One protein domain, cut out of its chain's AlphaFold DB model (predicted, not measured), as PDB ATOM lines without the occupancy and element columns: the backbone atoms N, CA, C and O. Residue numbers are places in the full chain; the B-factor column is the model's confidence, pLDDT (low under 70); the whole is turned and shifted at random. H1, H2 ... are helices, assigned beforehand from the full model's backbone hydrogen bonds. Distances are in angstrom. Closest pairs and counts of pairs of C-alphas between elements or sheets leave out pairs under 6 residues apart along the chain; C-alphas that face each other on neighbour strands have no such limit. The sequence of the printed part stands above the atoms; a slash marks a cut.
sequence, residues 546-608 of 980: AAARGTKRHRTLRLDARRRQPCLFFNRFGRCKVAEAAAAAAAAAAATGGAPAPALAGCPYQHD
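This is residues 546 to 608 of the 980 residues of an uncharacterized protein of Porphyra umbilicalis (UniProt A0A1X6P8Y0). This is a loose, flat, wide V of helices: H1 and H3 are its two legs, the short H2 sits at the corner, and an unnamed tail folds back from the end of H3 into the space between the legs, towards H2. Residues 546 to 557 of H1 stick out. The printed part has 63 residues with three named helices, in the order H1, H2, H3, and no named strand; the class is all helix. The whole is loose, with a radius of gyration of the C-alphas of 14.2 A, and spans 40 by 33 by 13 A.

The longest helix, H1, residues 546 to 563, touches no helix. Its residues 546 to 557 stand free. A tight link of 4 residues joins it to H2, residues 568 to 573, yet H1 and H2 are apart. A tight link of 3 residues joins H2 to H3, residues 577 to 592. H2 and H3 are near each other but only just short of touching: their closest C-alphas are 8.4 A apart, and 5 pairs lie within 10 A. H1 and H3 are apart. In H1, H2 and H3 every O i to N i+4 pair is within hydrogen-bond range.

H1 begins at C-alpha 546, (-46.544, 56.226, 29.461), and measures 25.3 A from first to last C-alpha. H2 measures 8.4 A, starting at C-alpha 568, (-32.025, 24.704, 33.919). H3 measures 22.1 A and ends at C-alpha 592, (-53.252, 29.688, 57.087). Residues 593 to 608 hold no named element.

The two C-alphas farthest apart, those of Ala 546 and Phe 573, are 42.2 A apart. The printed part has no cut, and neither link between helices is long. Mean pLDDT of the printed part is 79.9; residues 546 to 549 and 595 to 601 are under 70.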
ATOM      1  N   ALA A 546     -46.948  57.035  30.613       62.81
ATOM      2  CA  ALA A 546     -46.544  56.226  29.461       62.81
ATOM      3  C   ALA A 546     -45.209  55.517  29.725       62.81
ATOM      4  O   ALA A 546     -45.143  54.302  29.554       62.81
ATOM      5  N   ALA A 547     -44.199  56.216  30.252       64.50
ATOM      6  CA  ALA A 547     -42.925  55.618  30.655       64.50
ATOM      7  C   ALA A 547     -43.115  54.509  31.710       64.50
ATOM      8  O   ALA A 547     -42.628  53.392  31.532       64.50
ATOM      9  N   ALA A 548     -43.918  54.762  32.751       67.38
ATOM     10  CA  ALA A 548     -44.247  53.773  33.782       67.38
ATOM     11  C   ALA A 548     -45.106  52.596  33.267       67.38
ATOM     12  O   ALA A 548     -45.088  51.512  33.853       67.38
ATOM     13  N   ARG A 549     -45.859  52.775  32.171       68.88
ATOM     14  CA  ARG A 549     -46.532  51.672  31.457       68.88
ATOM     15  C   ARG A 549     -45.557  50.905  30.557       68.88
ATOM     16  O   ARG A 549     -45.670  49.686  30.472       68.88
ATOM     17  N   GLY A 550     -44.577  51.581  29.958       72.06
ATOM     18  CA  GLY A 550     -43.496  50.981  29.171       72.06
ATOM     19  C   GLY A 550     -42.604  50.058  30.003       72.06
ATOM     20  O   GLY A 550     -42.437  48.894  29.646       72.06
ATOM     21  N   THR A 551     -42.112  50.516  31.158       77.31
ATOM     22  CA  THR A 551     -41.289  49.681  32.056       77.31
ATOM     23  C   THR A 551     -42.064  48.481  32.602       77.31
ATOM     24  O   THR A 551     -41.530  47.371  32.627       77.31
ATOM     25  N   LYS A 552     -43.349  48.652  32.953       78.38
ATOM     26  CA  LYS A 552     -44.227  47.535  33.345       78.38
ATOM     27  C   LYS A 552     -44.422  46.522  32.211       78.38
ATOM     28  O   LYS A 552     -44.252  45.333  32.464       78.38
ATOM     29  N   ARG A 553     -44.688  46.971  30.976       78.56
ATOM     30  CA  ARG A 553     -44.775  46.094  29.788       78.56
ATOM     31  C   ARG A 553     -43.463  45.355  29.517       78.56
ATOM     32  O   ARG A 553     -43.483  44.163  29.238       78.56
ATOM     33  N   HIS A 554     -42.318  46.022  29.646       81.38
ATOM     34  CA  HIS A 554     -41.013  45.382  29.470       81.38
ATOM     35  C   HIS A 554     -40.734  44.339  30.570       81.38
ATOM     36  O   HIS A 554     -40.234  43.256  30.269       81.38
ATOM     37  N   ARG A 555     -41.126  44.607  31.826       82.62
ATOM     38  CA  ARG A 555     -41.037  43.638  32.934       82.62
ATOM     39  C   ARG A 555     -41.943  42.422  32.718       82.62
ATOM     40  O   ARG A 555     -41.478  41.311  32.958       82.62
ATOM     41  N   THR A 556     -43.184  42.591  32.249       82.38
ATOM     42  CA  THR A 556     -44.059  41.445  31.933       82.38
ATOM     43  C   THR A 556     -43.515  40.642  30.757       82.38
ATOM     44  O   THR A 556     -43.283  39.453  30.922       82.38
ATOM     45  N   LEU A 557     -43.144  41.282  29.641       84.62
ATOM     46  CA  LEU A 557     -42.554  40.589  28.485       84.62
ATOM     47  C   LEU A 557     -41.273  39.812  28.848       84.62
ATOM     48  O   LEU A 557     -41.097  38.678  28.404       84.62
ATOM     49  N   ARG A 558     -40.402  40.366  29.707       84.81
ATOM     50  CA  ARG A 558     -39.220  39.658  30.241       84.81
ATOM     51  C   ARG A 558     -39.587  38.468  31.138       84.81
ATOM     52  O   ARG A 558     -38.862  37.476  31.137       84.81
ATOM     53  N   LEU A 559     -40.682  38.540  31.898       82.94
ATOM     54  CA  LEU A 559     -41.188  37.414  32.692       82.94
ATOM     55  C   LEU A 559     -41.819  36.340  31.798       82.94
ATOM     56  O   LEU A 559     -41.509  35.167  31.970       82.94
ATOM     57  N   ASP A 560     -42.620  36.720  30.808       84.69
ATOM     58  CA  ASP A 560     -43.273  35.791  29.880       84.69
ATOM     59  C   ASP A 560     -42.250  35.077  28.981       84.69
ATOM     60  O   ASP A 560     -42.362  33.874  28.739       84.69
ATOM     61  N   ALA A 561     -41.185  35.775  28.574       85.38
ATOM     62  CA  ALA A 561     -40.031  35.170  27.911       85.38
ATOM     63  C   ALA A 561     -39.330  34.127  28.802       85.38
ATOM     64  O   ALA A 561     -38.979  33.055  28.314       85.38
ATOM     65  N   ARG A 562     -39.176  34.389  30.111       85.19
ATOM     66  CA  ARG A 562     -38.636  33.402  31.069       85.19
ATOM     67  C   ARG A 562     -39.591  32.222  31.272       85.19
ATOM     68  O   ARG A 562     -39.122  31.089  31.271       85.19
ATOM     69  N   ARG A 563     -40.910  32.452  31.330       84.44
ATOM     70  CA  ARG A 563     -41.926  31.388  31.477       84.44
ATOM     71  C   ARG A 563     -41.941  30.403  30.308       84.44
ATOM     72  O   ARG A 563     -42.300  29.249  30.509       84.44
ATOM     73  N   ARG A 564     -41.527  30.838  29.112       84.25
ATOM     74  CA  ARG A 564     -41.346  29.983  27.922       84.25
ATOM     75  C   ARG A 564     -40.030  29.194  27.915       84.25
ATOM     76  O   ARG A 564     -39.883  28.295  27.096       84.25
ATOM     77  N   GLN A 565     -39.069  29.527  28.779       86.75
ATOM     78  CA  GLN A 565     -37.778  28.838  28.856       86.75
ATOM     79  C   GLN A 565     -37.799  27.743  29.936       86.75
ATOM     80  O   GLN A 565     -38.315  27.977  31.035       86.75
ATOM     81  N   PRO A 566     -37.215  26.557  29.676       89.31
ATOM     82  CA  PRO A 566     -37.125  25.492  30.664       89.31
ATOM     83  C   PRO A 566     -36.163  25.858  31.800       89.31
ATOM     84  O   PRO A 566     -35.109  26.469  31.602       89.31
ATOM     85  N   CYS A 567     -36.516  25.450  33.013       90.31
ATOM     86  CA  CYS A 567     -35.742  25.709  34.214       90.31
ATOM     87  C   CYS A 567     -34.481  24.832  34.258       90.31
ATOM     88  O   CYS A 567     -34.539  23.663  34.633       90.31
ATOM     89  N   LEU A 568     -33.316  25.415  33.952       88.94
ATOM     90  CA  LEU A 568     -32.025  24.704  33.919       88.94
ATOM     91  C   LEU A 568     -31.725  23.891  35.194       88.94
ATOM     92  O   LEU A 568     -31.108  22.832  35.117       88.94
ATOM     93  N   PHE A 569     -32.171  24.355  36.367       88.88
ATOM     94  CA  PHE A 569     -32.024  23.608  37.621       88.88
ATOM     95  C   PHE A 569     -32.927  22.371  37.665       88.88
ATOM     96  O   PHE A 569     -32.445  21.276  37.946       88.88
ATOM     97  N   PHE A 570     -34.215  22.534  37.351       90.75
ATOM     98  CA  PHE A 570     -35.170  21.430  37.358       90.75
ATOM     99  C   PHE A 570     -34.802  20.378  36.316       90.75
ATOM    100  O   PHE A 570     -34.704  19.204  36.656       90.75
ATOM    101  N   ASN A 571     -34.492  20.795  35.088       90.69
ATOM    102  CA  ASN A 571     -34.112  19.874  34.025       90.69
ATOM    103  C   ASN A 571     -32.834  19.090  34.373       90.69
ATOM    104  O   ASN A 571     -32.776  17.888  34.145       90.69
ATOM    105  N   ARG A 572     -31.822  19.723  34.980       87.38
ATOM    106  CA  ARG A 572     -30.550  19.054  35.306       87.38
ATOM    107  C   ARG A 572     -30.576  18.206  36.586       87.38
ATOM    108  O   ARG A 572     -29.796  17.261  36.686       87.38
ATOM    109  N   PHE A 573     -31.393  18.563  37.578       87.56
ATOM    110  CA  PHE A 573     -31.352  17.965  38.925       87.56
ATOM    111  C   PHE A 573     -32.684  17.357  39.395       87.56
ATOM    112  O   PHE A 573     -32.758  16.850  40.516       87.56
ATOM    113  N   GLY A 574     -33.749  17.448  38.595       88.88
ATOM    114  CA  GLY A 574     -35.088  17.000  38.984       88.88
ATOM    115  C   GLY A 574     -35.766  17.859  40.048       88.88
ATOM    116  O   GLY A 574     -36.779  17.454  40.621       88.88
ATOM    117  N   ARG A 575     -35.151  18.991  40.410       89.12
ATOM    118  CA  ARG A 575     -35.502  19.842  41.554       89.12
ATOM    119  C   ARG A 575     -35.096  21.286  41.292       89.12
ATOM    120  O   ARG A 575     -34.085  21.556  40.647       89.12
ATOM    121  N   CYS A 576     -35.870  22.220  41.827       90.94
ATOM    122  CA  CYS A 576     -35.577  23.644  41.769       90.94
ATOM    123  C   CYS A 576     -35.946  24.269  43.112       90.94
ATOM    124  O   CYS A 576     -37.123  24.317  43.461       90.94
ATOM    125  N   LYS A 577     -34.954  24.811  43.830       88.31
ATOM    126  CA  LYS A 577     -35.150  25.380  45.175       88.31
ATOM    127  C   LYS A 577     -36.219  26.478  45.217       88.31
ATOM    128  O   LYS A 577     -36.951  26.575  46.189       88.31
ATOM    129  N   VAL A 578     -36.338  27.276  44.150       86.69
ATOM    130  CA  VAL A 578     -37.372  28.321  44.022       86.69
ATOM    131  C   VAL A 578     -38.768  27.705  43.876       86.69
ATOM    132  O   VAL A 578     -39.736  28.248  44.394       86.69
ATOM    133  N   ALA A 579     -38.878  26.550  43.212       83.88
ATOM    134  CA  ALA A 579     -40.121  25.793  43.103       83.88
ATOM    135  C   ALA A 579     -40.505  25.145  44.437       83.88
ATOM    136  O   ALA A 579     -41.649  25.253  44.858       83.88
ATOM    137  N   GLU A 580     -39.541  24.510  45.108       84.00
ATOM    138  CA  GLU A 580     -39.733  23.849  46.404       84.00
ATOM    139  C   GLU A 580     -40.115  24.870  47.489       84.00
ATOM    140  O   GLU A 580     -41.076  24.652  48.222       84.00
ATOM    141  N   ALA A 581     -39.449  26.030  47.530       83.94
ATOM    142  CA  ALA A 581     -39.794  27.125  48.436       83.94
ATOM    143  C   ALA A 581     -41.167  27.746  48.115       83.94
ATOM    144  O   ALA A 581     -41.959  27.967  49.028       83.94
ATOM    145  N   ALA A 582     -41.488  27.983  46.837       82.06
ATOM    146  CA  ALA A 582     -42.803  28.493  46.442       82.06
ATOM    147  C   ALA A 582     -43.935  27.495  46.737       82.06
ATOM    148  O   ALA A 582     -45.002  27.909  47.182       82.06
ATOM    149  N   ALA A 583     -43.706  26.192  46.553       79.94
ATOM    150  CA  ALA A 583     -44.660  25.147  46.920       79.94
ATOM    151  C   ALA A 583     -44.851  25.065  48.444       79.94
ATOM    152  O   ALA A 583     -45.985  24.987  48.908       79.94
ATOM    153  N   ALA A 584     -43.771  25.166  49.226       80.75
ATOM    154  CA  ALA A 584     -43.844  25.222  50.685       80.75
ATOM    155  C   ALA A 584     -44.593  26.473  51.183       80.75
ATOM    156  O   ALA A 584     -45.437  26.365  52.069       80.75
ATOM    157  N   ALA A 585     -44.356  27.644  50.584       77.38
ATOM    158  CA  ALA A 585     -45.086  28.866  50.916       77.38
ATOM    159  C   ALA A 585     -46.552  28.829  50.454       77.38
ATOM    160  O   ALA A 585     -47.414  29.335  51.162       77.38
ATOM    161  N   ALA A 586     -46.859  28.205  49.312       76.00
ATOM    162  CA  ALA A 586     -48.235  27.987  48.868       76.00
ATOM    163  C   ALA A 586     -48.985  27.015  49.797       76.00
ATOM    164  O   ALA A 586     -50.138  27.269  50.139       76.00
ATOM    165  N   ALA A 587     -48.323  25.955  50.270       78.00
ATOM    166  CA  ALA A 587     -48.870  25.046  51.275       78.00
ATOM    167  C   ALA A 587     -49.074  25.741  52.635       78.00
ATOM    168  O   ALA A 587     -50.118  25.572  53.255       78.00
ATOM    169  N   ALA A 588     -48.125  26.576  53.075       77.88
ATOM    170  CA  ALA A 588     -48.260  27.374  54.295       77.88
ATOM    171  C   ALA A 588     -49.375  28.434  54.184       77.88
ATOM    172  O   ALA A 588     -50.119  28.646  55.139       77.88
ATOM    173  N   ALA A 589     -49.533  29.062  53.017       77.69
ATOM    174  CA  ALA A 589     -50.623  29.991  52.725       77.69
ATOM    175  C   ALA A 589     -51.988  29.278  52.752       77.69
ATOM    176  O   ALA A 589     -52.893  29.718  53.456       77.69
ATOM    177  N   ALA A 590     -52.104  28.115  52.101       77.88
ATOM    178  CA  ALA A 590     -53.302  27.279  52.161       77.88
ATOM    179  C   ALA A 590     -53.632  26.830  53.599       77.88
ATOM    180  O   ALA A 590     -54.785  26.908  54.016       77.88
ATOM    181  N   ALA A 591     -52.624  26.442  54.388       79.75
ATOM    182  CA  ALA A 591     -52.786  26.054  55.791       79.75
ATOM    183  C   ALA A 591     -53.153  27.223  56.731       79.75
ATOM    184  O   ALA A 591     -53.663  26.987  57.823       79.75
ATOM    185  N   THR A 592     -52.909  28.472  56.322       79.50
ATOM    186  CA  THR A 592     -53.252  29.688  57.087       79.50
ATOM    187  C   THR A 592     -54.457  30.445  56.521       79.50
ATOM    188  O   THR A 592     -54.825  31.487  57.057       79.50
ATOM    189  N   GLY A 593     -55.079  29.946  55.445       75.88
ATOM    190  CA  GLY A 593     -56.169  30.628  54.733       75.88
ATOM    191  C   GLY A 593     -55.755  31.930  54.032       75.88
ATOM    192  O   GLY A 593     -56.613  32.686  53.577       75.88
ATOM    193  N   GLY A 594     -54.453  32.217  53.957       72.12
ATOM    194  CA  GLY A 594     -53.908  33.430  53.357       72.12
ATOM    195  C   GLY A 594     -53.687  33.299  51.851       72.12
ATOM    196  O   GLY A 594     -53.451  32.214  51.323       72.12
ATOM    197  N   ALA A 595     -53.679  34.432  51.147       66.06
ATOM    198  CA  ALA A 595     -53.097  34.477  49.808       66.06
ATOM    199  C   ALA A 595     -51.566  34.291  49.909       66.06
ATOM    200  O   ALA A 595     -50.946  34.900  50.788       66.06
ATOM    201  N   PRO A 596     -50.923  33.494  49.032       62.31
ATOM    202  CA  PRO A 596     -49.472  33.342  49.047       62.31
ATOM    203  C   PRO A 596     -48.791  34.689  48.784       62.31
ATOM    204  O   PRO A 596     -49.180  35.430  47.879       62.31
ATOM    205  N   ALA A 597     -47.766  35.006  49.578       57.66
ATOM    206  CA  ALA A 597     -47.084  36.293  49.506       57.66
ATOM    207  C   ALA A 597     -46.517  36.544  48.089       57.66
ATOM    208  O   ALA A 597     -45.823  35.676  47.548       57.66
ATOM    209  N   PRO A 598     -46.744  37.727  47.484       54.53
ATOM    210  CA  PRO A 598     -46.413  37.981  46.076       54.53
ATOM    211  C   PRO A 598     -44.907  37.927  45.766       54.53
ATOM    212  O   PRO A 598     -44.529  37.816  44.601       54.53
ATOM    213  N   ALA A 599     -44.051  37.963  46.793       51.09
ATOM    214  CA  ALA A 599     -42.609  37.770  46.679       51.09
ATOM    215  C   ALA A 599     -42.204  36.344  46.249       51.09
ATOM    216  O   ALA A 599     -41.136  36.173  45.664       51.09
ATOM    217  N   LEU A 600     -43.041  35.322  46.487       58.47
ATOM    218  CA  LEU A 600     -42.714  33.915  46.203       58.47
ATOM    219  C   LEU A 600     -43.610  33.290  45.119       58.47
ATOM    220  O   LEU A 600     -44.032  32.139  45.210       58.47
ATOM    221  N   ALA A 601     -43.872  34.061  44.058       65.56
ATOM    222  CA  ALA A 601     -44.725  33.719  42.913       65.56
ATOM    223  C   ALA A 601     -44.140  32.649  41.950       65.56
ATOM    224  O   ALA A 601     -44.145  32.815  40.724       65.56
ATOM    225  N   GLY A 602     -43.660  31.531  42.504       79.62
ATOM    226  CA  GLY A 602     -43.123  30.386  41.767       79.62
ATOM    227  C   GLY A 602     -41.713  30.592  41.207       79.62
ATOM    228  O   GLY A 602     -41.095  31.648  41.337       79.62
ATOM    229  N   CYS A 603     -41.201  29.567  40.522       87.69
ATOM    230  CA  CYS A 603     -40.075  29.772  39.615       87.69
ATOM    231  C   CYS A 603     -40.584  30.490  38.348       87.69
ATOM    232  O   CYS A 603     -41.626  30.097  37.819       87.69
ATOM    233  N   PRO A 604     -39.872  31.498  37.813       87.31
ATOM    234  CA  PRO A 604     -40.272  32.173  36.577       87.31
ATOM    235  C   PRO A 604     -39.997  31.353  35.303       87.31
ATOM    236  O   PRO A 604     -40.265  31.855  34.219       87.31
ATOM    237  N   TYR A 605     -39.457  30.134  35.419       89.69
ATOM    238  CA  TYR A 605     -39.115  29.230  34.315       89.69
ATOM    239  C   TYR A 605     -40.022  27.992  34.305       89.69
ATOM    240  O   TYR A 605     -40.517  27.580  35.355       89.69
ATOM    241  N   GLN A 606     -40.205  27.367  33.141       89.12
ATOM    242  CA  GLN A 606     -41.033  26.168  33.003       89.12
ATOM    243  C   GLN A 606     -40.387  24.959  33.703       89.12
ATOM    244  O   GLN A 606     -39.214  24.655  33.481       89.12
ATOM    245  N   HIS A 607     -41.168  24.238  34.509       89.81
ATOM    246  CA  HIS A 607     -40.834  22.888  34.963       89.81
ATOM    247  C   HIS A 607     -41.607  21.891  34.108       89.81
ATOM    248  O   HIS A 607     -42.830  21.965  34.037       89.81
ATOM    249  N   ASP A 608     -40.890  20.984  33.458       88.25
ATOM    250  CA  ASP A 608     -41.465  19.957  32.597       88.25
ATOM    251  C   ASP A 608     -40.714  18.640  32.854       88.25
ATOM    252  O   ASP A 608     -39.512  18.582  32.566       88.25
TER     253      ASP A 608